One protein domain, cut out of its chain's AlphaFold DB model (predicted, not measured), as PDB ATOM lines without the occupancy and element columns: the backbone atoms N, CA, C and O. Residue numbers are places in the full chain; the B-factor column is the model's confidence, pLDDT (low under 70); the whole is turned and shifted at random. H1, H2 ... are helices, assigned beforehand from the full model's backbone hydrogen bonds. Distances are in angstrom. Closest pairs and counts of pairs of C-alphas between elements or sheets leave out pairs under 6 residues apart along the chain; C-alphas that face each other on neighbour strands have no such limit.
ATOM      1  N   HIS A   6      17.689  41.551 -32.975       91.94
ATOM      2  CA  HIS A   6      17.756  41.129 -34.379       91.94
ATOM      3  C   HIS A   6      17.849  42.309 -35.364       91.94
ATOM      4  O   HIS A   6      18.353  42.136 -36.471       91.94
ATOM      5  N   LEU A   7      17.424  43.513 -34.956       92.94
ATOM      6  CA  LEU A   7      17.549  44.741 -35.749       92.94
ATOM      7  C   LEU A   7      18.951  45.371 -35.661       92.94
ATOM      8  O   LEU A   7      19.240  46.326 -36.379       92.94
ATOM      9  N   MET A   8      19.832  44.863 -34.791       92.25
ATOM     10  CA  MET A   8      21.176  45.407 -34.556       92.25
ATOM     11  C   MET A   8      22.266  44.320 -34.634       92.25
ATOM     12  O   MET A   8      22.938  44.029 -33.638       92.25
ATOM     13  N   PRO A   9      22.494  43.715 -35.813       88.12
ATOM     14  CA  PRO A   9      23.395  42.567 -35.950       88.12
ATOM     15  C   PRO A   9      24.863  42.895 -35.643       88.12
ATOM     16  O   PRO A   9      25.545  42.136 -34.956       88.12
ATOM     17  N   SER A  10      25.344  44.073 -36.054       90.75
ATOM     18  CA  SER A  10      26.707  44.538 -35.749       90.75
ATOM     19  C   SER A  10      26.949  44.698 -34.244       90.75
ATOM     20  O   SER A  10      28.023  44.382 -33.723       90.75
ATOM     21  N   TRP A  11      25.930  45.155 -33.520       94.12
ATOM     22  CA  TRP A  11      25.992  45.301 -32.075       94.12
ATOM     23  C   TRP A  11      25.919  43.946 -31.360       94.12
ATOM     24  O   TRP A  11      26.613  43.768 -30.361       94.12
ATOM     25  N   CYS A  12      25.184  42.965 -31.894       92.06
ATOM     26  CA  CYS A  12      25.145  41.610 -31.333       92.06
ATOM     27  C   CYS A  12      26.538  40.960 -31.275       92.06
ATOM     28  O   CYS A  12      26.887  40.366 -30.257       92.06
ATOM     29  N   ALA A  13      27.375  41.152 -32.300       90.50
ATOM     30  CA  ALA A  13      28.766  40.680 -32.285       90.50
ATOM     31  C   ALA A  13      29.623  41.382 -31.211       90.50
ATOM     32  O   ALA A  13      30.546  40.806 -30.635       90.50
ATOM     33  N   THR A  14      29.320  42.648 -30.912       92.81
ATOM     34  CA  THR A  14      29.984  43.390 -29.828       92.81
ATOM     35  C   THR A  14      29.519  42.903 -28.456       92.81
ATOM     36  O   THR A  14      30.325  42.797 -27.531       92.81
ATOM     37  N   LEU A  15      28.227  42.598 -28.318       92.19
ATOM     38  CA  LEU A  15      27.650  42.025 -27.107       92.19
ATOM     39  C   LEU A  15      28.279  40.666 -26.789       92.19
ATOM     40  O   LEU A  15      28.661  40.439 -25.647       92.19
ATOM     41  N   GLU A  16      28.439  39.803 -27.790       90.56
ATOM     42  CA  GLU A  16      29.090  38.498 -27.650       90.56
ATOM     43  C   GLU A  16      30.502  38.619 -27.055       90.56
ATOM     44  O   GLU A  16      30.781  38.024 -26.015       90.56
ATOM     45  N   LYS A  17      31.341  39.502 -27.612       90.19
ATOM     46  CA  LYS A  17      32.692  39.772 -27.085       90.19
ATOM     47  C   LYS A  17      32.686  40.312 -25.653       90.19
ATOM     48  O   LYS A  17      33.596  40.033 -24.877       90.19
ATOM     49  N   LYS A  18      31.680  41.110 -25.281       89.81
ATOM     50  CA  LYS A  18      31.540  41.585 -23.893       89.81
ATOM     51  C   LYS A  18      31.148  40.457 -22.945       89.81
ATOM     52  O   LYS A  18      31.637  40.427 -21.822       89.81
ATOM     53  N   LEU A  19      30.302  39.530 -23.392       88.75
ATOM     54  CA  LEU A  19      29.952  38.345 -22.611       88.75
ATOM     55  C   LEU A  19      31.162  37.428 -22.398       88.75
ATOM     56  O   LEU A  19      31.293  36.883 -21.306       88.75
ATOM     57  N   ASP A  20      32.074  37.323 -23.373       87.00
ATOM     58  CA  ASP A  20      33.364  36.637 -23.184       87.00
ATOM     59  C   ASP A  20      34.193  37.276 -22.068       87.00
ATOM     60  O   ASP A  20      34.645  36.587 -21.155       87.00
ATOM     61  N   ALA A  21      34.359  38.602 -22.106       87.12
ATOM     62  CA  ALA A  21      35.108  39.324 -21.080       87.12
ATOM     63  C   ALA A  21      34.491  39.123 -19.684       87.12
ATOM     64  O   ALA A  21      35.192  38.801 -18.730       87.12
ATOM     65  N   PHE A  22      33.164  39.208 -19.578       86.50
ATOM     66  CA  PHE A  22      32.435  38.999 -18.324       86.50
ATOM     67  C   PHE A  22      32.501  37.560 -17.797       86.50
ATOM     68  O   PHE A  22      32.430  37.348 -16.581       86.50
ATOM     69  N   ALA A  23      32.632  36.572 -18.685       81.69
ATOM     70  CA  ALA A  23      32.856  35.184 -18.299       81.69
ATOM     71  C   ALA A  23      34.258  34.991 -17.696       81.69
ATOM     72  O   ALA A  23      34.398  34.270 -16.711       81.69
ATOM     73  N   VAL A  24      35.276  35.676 -18.234       85.06
ATOM     74  CA  VAL A  24      36.655  35.644 -17.707       85.06
ATOM     75  C   VAL A  24      36.779  36.407 -16.384       85.06
ATOM     76  O   VAL A  24      37.430  35.934 -15.456       85.06
ATOM     77  N   GLU A  25      36.130  37.566 -16.271       83.38
ATOM     78  CA  GLU A  25      36.172  38.437 -15.083       83.38
ATOM     79  C   GLU A  25      35.345  37.913 -13.893       83.38
ATOM     80  O   GLU A  25      35.366  38.504 -12.815       83.38
ATOM     81  N   ASN A  26      34.663  36.778 -14.066       80.12
ATOM     82  CA  ASN A  26      33.849  36.101 -13.060       80.12
ATOM     83  C   ASN A  26      32.693  36.982 -12.538       80.12
ATOM     84  O   ASN A  26      32.694  37.513 -11.425       80.12
ATOM     85  N   SER A  27      31.682  37.130 -13.396       81.38
ATOM     86  CA  SER A  27      30.455  37.894 -13.137       81.38
ATOM     87  C   SER A  27      29.736  37.506 -11.837       81.38
ATOM     88  O   SER A  27      29.736  36.349 -11.419       81.38
ATOM     89  N   SER A  28      29.026  38.469 -11.232       87.38
ATOM     90  CA  SER A  28      28.180  38.221 -10.054       87.38
ATOM     91  C   SER A  28      27.177  37.077 -10.296       87.38
ATOM     92  O   SER A  28      26.477  37.101 -11.313       87.38
ATOM     93  N   PRO A  29      26.989  36.143  -9.340       85.69
ATOM     94  CA  PRO A  29      26.004  35.057  -9.449       85.69
ATOM     95  C   PRO A  29      24.552  35.524  -9.657       85.69
ATOM     96  O   PRO A  29      23.714  34.761 -10.148       85.69
ATOM     97  N   TYR A  30      24.243  36.774  -9.296       90.69
ATOM     98  CA  TYR A  30      22.918  37.383  -9.451       90.69
ATOM     99  C   TYR A  30      22.708  38.073 -10.805       90.69
ATOM    100  O   TYR A  30      21.599  38.516 -11.099       90.69
ATOM    101  N   PHE A  31      23.742  38.177 -11.644       89.12
ATOM    102  CA  PHE A  31      23.609  38.802 -12.955       89.12
ATOM    103  C   PHE A  31      22.706  37.964 -13.867       89.12
ATOM    104  O   PHE A  31      22.875  36.749 -14.005       89.12
ATOM    105  N   ARG A  32      21.726  38.614 -14.498       90.12
ATOM    106  CA  ARG A  32      20.840  38.008 -15.497       90.12
ATOM    107  C   ARG A  32      20.714  38.946 -16.686       90.12
ATOM    108  O   ARG A  32      20.362  40.116 -16.530       90.12
ATOM    109  N   LEU A  33      20.966  38.412 -17.875       90.94
ATOM    110  CA  LEU A  33      20.771  39.112 -19.134       90.94
ATOM    111  C   LEU A  33      19.558  38.523 -19.852       90.94
ATOM    112  O   LEU A  33      19.541  37.346 -20.192       90.94
ATOM    113  N   PHE A  34      18.552  39.360 -20.086       94.19
ATOM    114  CA  PHE A  34      17.369  39.007 -20.867       94.19
ATOM    115  C   PHE A  34      17.460  39.667 -22.235       94.19
ATOM    116  O   PHE A  34      17.589  40.893 -22.301       94.19
ATOM    117  N   LEU A  35      17.379  38.860 -23.287       93.31
ATOM    118  CA  LEU A  35      17.401  39.276 -24.686       93.31
ATOM    119  C   LEU A  35      16.051  38.929 -25.319       93.31
ATOM    120  O   LEU A  35      15.521  37.853 -25.056       93.31
ATOM    121  N   SER A  36      15.502  39.816 -26.147       93.75
ATOM    122  CA  SER A  36      14.346  39.498 -26.995       93.75
ATOM    123  C   SER A  36      14.648  39.821 -28.451       93.75
ATOM    124  O   SER A  36      15.244  40.857 -28.769       93.75
ATOM    125  N   ALA A  37      14.278  38.891 -29.327       91.50
ATOM    126  CA  ALA A  37      14.526  38.956 -30.752       91.50
ATOM    127  C   ALA A  37      13.493  38.113 -31.503       91.50
ATOM    128  O   ALA A  37      13.095  37.067 -30.992       91.50
ATOM    129  N   ASP A  38      13.154  38.522 -32.721       88.75
ATOM    130  CA  ASP A  38      12.557  37.610 -33.687       88.75
ATOM    131  C   ASP A  38      13.647  36.668 -34.233       88.75
ATOM    132  O   ASP A  38      14.826  37.055 -34.279       88.75
ATOM    133  N   PRO A  39      13.296  35.432 -34.638       86.25
ATOM    134  CA  PRO A  39      14.241  34.505 -35.251       86.25
ATOM    135  C   PRO A  39      14.937  35.144 -36.459       86.25
ATOM    136  O   PRO A  39      14.287  35.630 -37.380       86.25
ATOM    137  N   SER A  40      16.271  35.158 -36.456       87.19
ATOM    138  CA  SER A  40      17.059  35.782 -37.518       87.19
ATOM    139  C   SER A  40      18.411  35.100 -37.675       87.19
ATOM    140  O   SER A  40      19.102  34.838 -36.689       87.19
ATOM    141  N   VAL A  41      18.814  34.880 -38.929       87.00
ATOM    142  CA  VAL A  41      20.143  34.360 -39.300       87.00
ATOM    143  C   VAL A  41      21.276  35.335 -38.967       87.00
ATOM    144  O   VAL A  41      22.440  34.952 -38.954       87.00
ATOM    145  N   ASN A  42      20.945  36.595 -38.670       87.62
ATOM    146  CA  ASN A  42      21.925  37.636 -38.370       87.62
ATOM    147  C   ASN A  42      22.350  37.660 -36.892       87.62
ATOM    148  O   ASN A  42      23.209  38.460 -36.515       87.62
ATOM    149  N   ILE A  43      21.730  36.840 -36.036       91.25
ATOM    150  CA  ILE A  43      22.117  36.727 -34.629       91.25
ATOM    151  C   ILE A  43      23.334  35.790 -34.540       91.25
ATOM    152  O   ILE A  43      23.251  34.662 -35.026       91.25
ATOM    153  N   PRO A  44      24.449  36.207 -33.908       91.25
ATOM    154  CA  PRO A  44      25.640  35.372 -33.792       91.25
ATOM    155  C   PRO A  44      25.356  34.026 -33.120       91.25
ATOM    156  O   PRO A  44      24.692  33.961 -32.080       91.25
ATOM    157  N   ILE A  45      25.909  32.952 -33.688       89.75
ATOM    158  CA  ILE A  45      25.696  31.581 -33.204       89.75
ATOM    159  C   ILE A  45      26.191  31.426 -31.761       89.75
ATOM    160  O   ILE A  45      25.466  30.878 -30.934       89.75
ATOM    161  N   GLY A  46      27.358  31.980 -31.412       88.69
ATOM    162  CA  GLY A  46      27.891  31.864 -30.052       88.69
ATOM    163  C   GLY A  46      27.037  32.583 -29.002       88.69
ATOM    164  O   GLY A  46      26.924  32.114 -27.866       88.69
ATOM    165  N   LEU A  47      26.321  33.652 -29.379       90.56
ATOM    166  CA  LEU A  47      25.310  34.270 -28.515       90.56
ATOM    167  C   LEU A  47      24.116  33.325 -28.283       90.56
ATOM    168  O   LEU A  47      23.623  33.219 -27.158       90.56
ATOM    169  N   LEU A  48      23.662  32.620 -29.327       90.19
ATOM    170  CA  LEU A  48      22.556  31.660 -29.248       90.19
ATOM    171  C   LEU A  48      22.928  30.375 -28.496       90.19
ATOM    172  O   LEU A  48      22.066  29.807 -27.827       90.19
ATOM    173  N   GLU A  49      24.165  29.892 -28.599       88.62
ATOM    174  CA  GLU A  49      24.647  28.701 -27.881       88.62
ATOM    175  C   GLU A  49      24.722  28.925 -26.370       88.62
ATOM    176  O   GLU A  49      24.396  28.034 -25.589       88.62
ATOM    177  N   ARG A  50      25.093  30.138 -25.950       86.56
ATOM    178  CA  ARG A  50      25.252  30.508 -24.533       86.56
ATOM    179  C   ARG A  50      23.959  30.958 -23.858       86.56
ATOM    180  O   ARG A  50      23.944  31.190 -22.649       86.56
ATOM    181  N   SER A  51      22.888  31.121 -24.628       90.25
ATOM    182  CA  SER A  51      21.607  31.622 -24.137       90.25
ATOM    183  C   SER A  51      20.628  30.486 -23.855       90.25
ATOM    184  O   SER A  51      20.494  29.545 -24.640       90.25
TER     185      SER A  51
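What this domain is: This is residues 6 to 51 of the 537 residues of the protein "ODA4 protein" of Symbiodinium pilosum (UniProt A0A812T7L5). One long helix, H1, makes one long side of an open ring; after it the unnamed residues 25 to 44 turn, fold back as the other long side and come round again past the beginning of H1. The short helix H2 follows, over one side of this ring and beside the first half of H1. The printed part has 46 residues with two named helices, H1 then H2, and no named strand; its class is all helix, with under half of the residues, 21 of 46, in named elements. It is only just compact, close to loose, with a radius of gyration of the C-alphas of 11.2 A, and elongated, spanning 29 by 17 by 16 A.

Where its parts are: The printed part begins at His 6, with its C-alpha at (17.756, 41.129, -34.379). H1 is residues 9 to 24, from C-alpha 9 at (23.395, 42.567, -35.950) to C-alpha 24 at (36.655, 35.644, -17.707), a length of 23.6 A. H2 is residues 45 to 49, 6.1 A from first to last C-alpha, and ends with C-alpha 49 at (24.647, 28.701, -27.881).

How they stand to each other: H1 and H2 only just touch, with 3 pairs of C-alphas within 8 A. The closest C-alphas of the two helices, those of Glu 16 and Leu 47, are 5.7 A apart, and the centres are 10.4 A apart. H1 touches H2 with residues 12 to 16 alone. Residues 21 to 26, of which 21 to 24 belong to H1, stand free. In H2 every O i to N i+4 pair is within hydrogen-bond range; in H1 11 of 12 are.

The domain as a whole: The C-alphas of Ser 28 and Val 41, the two farthest apart, are 30.6 A from each other. The link from H1 to H2 is long, with 20 residues. The printed part has no cut. The mean pLDDT of the printed part is 89.1, and no printed residue is under 70.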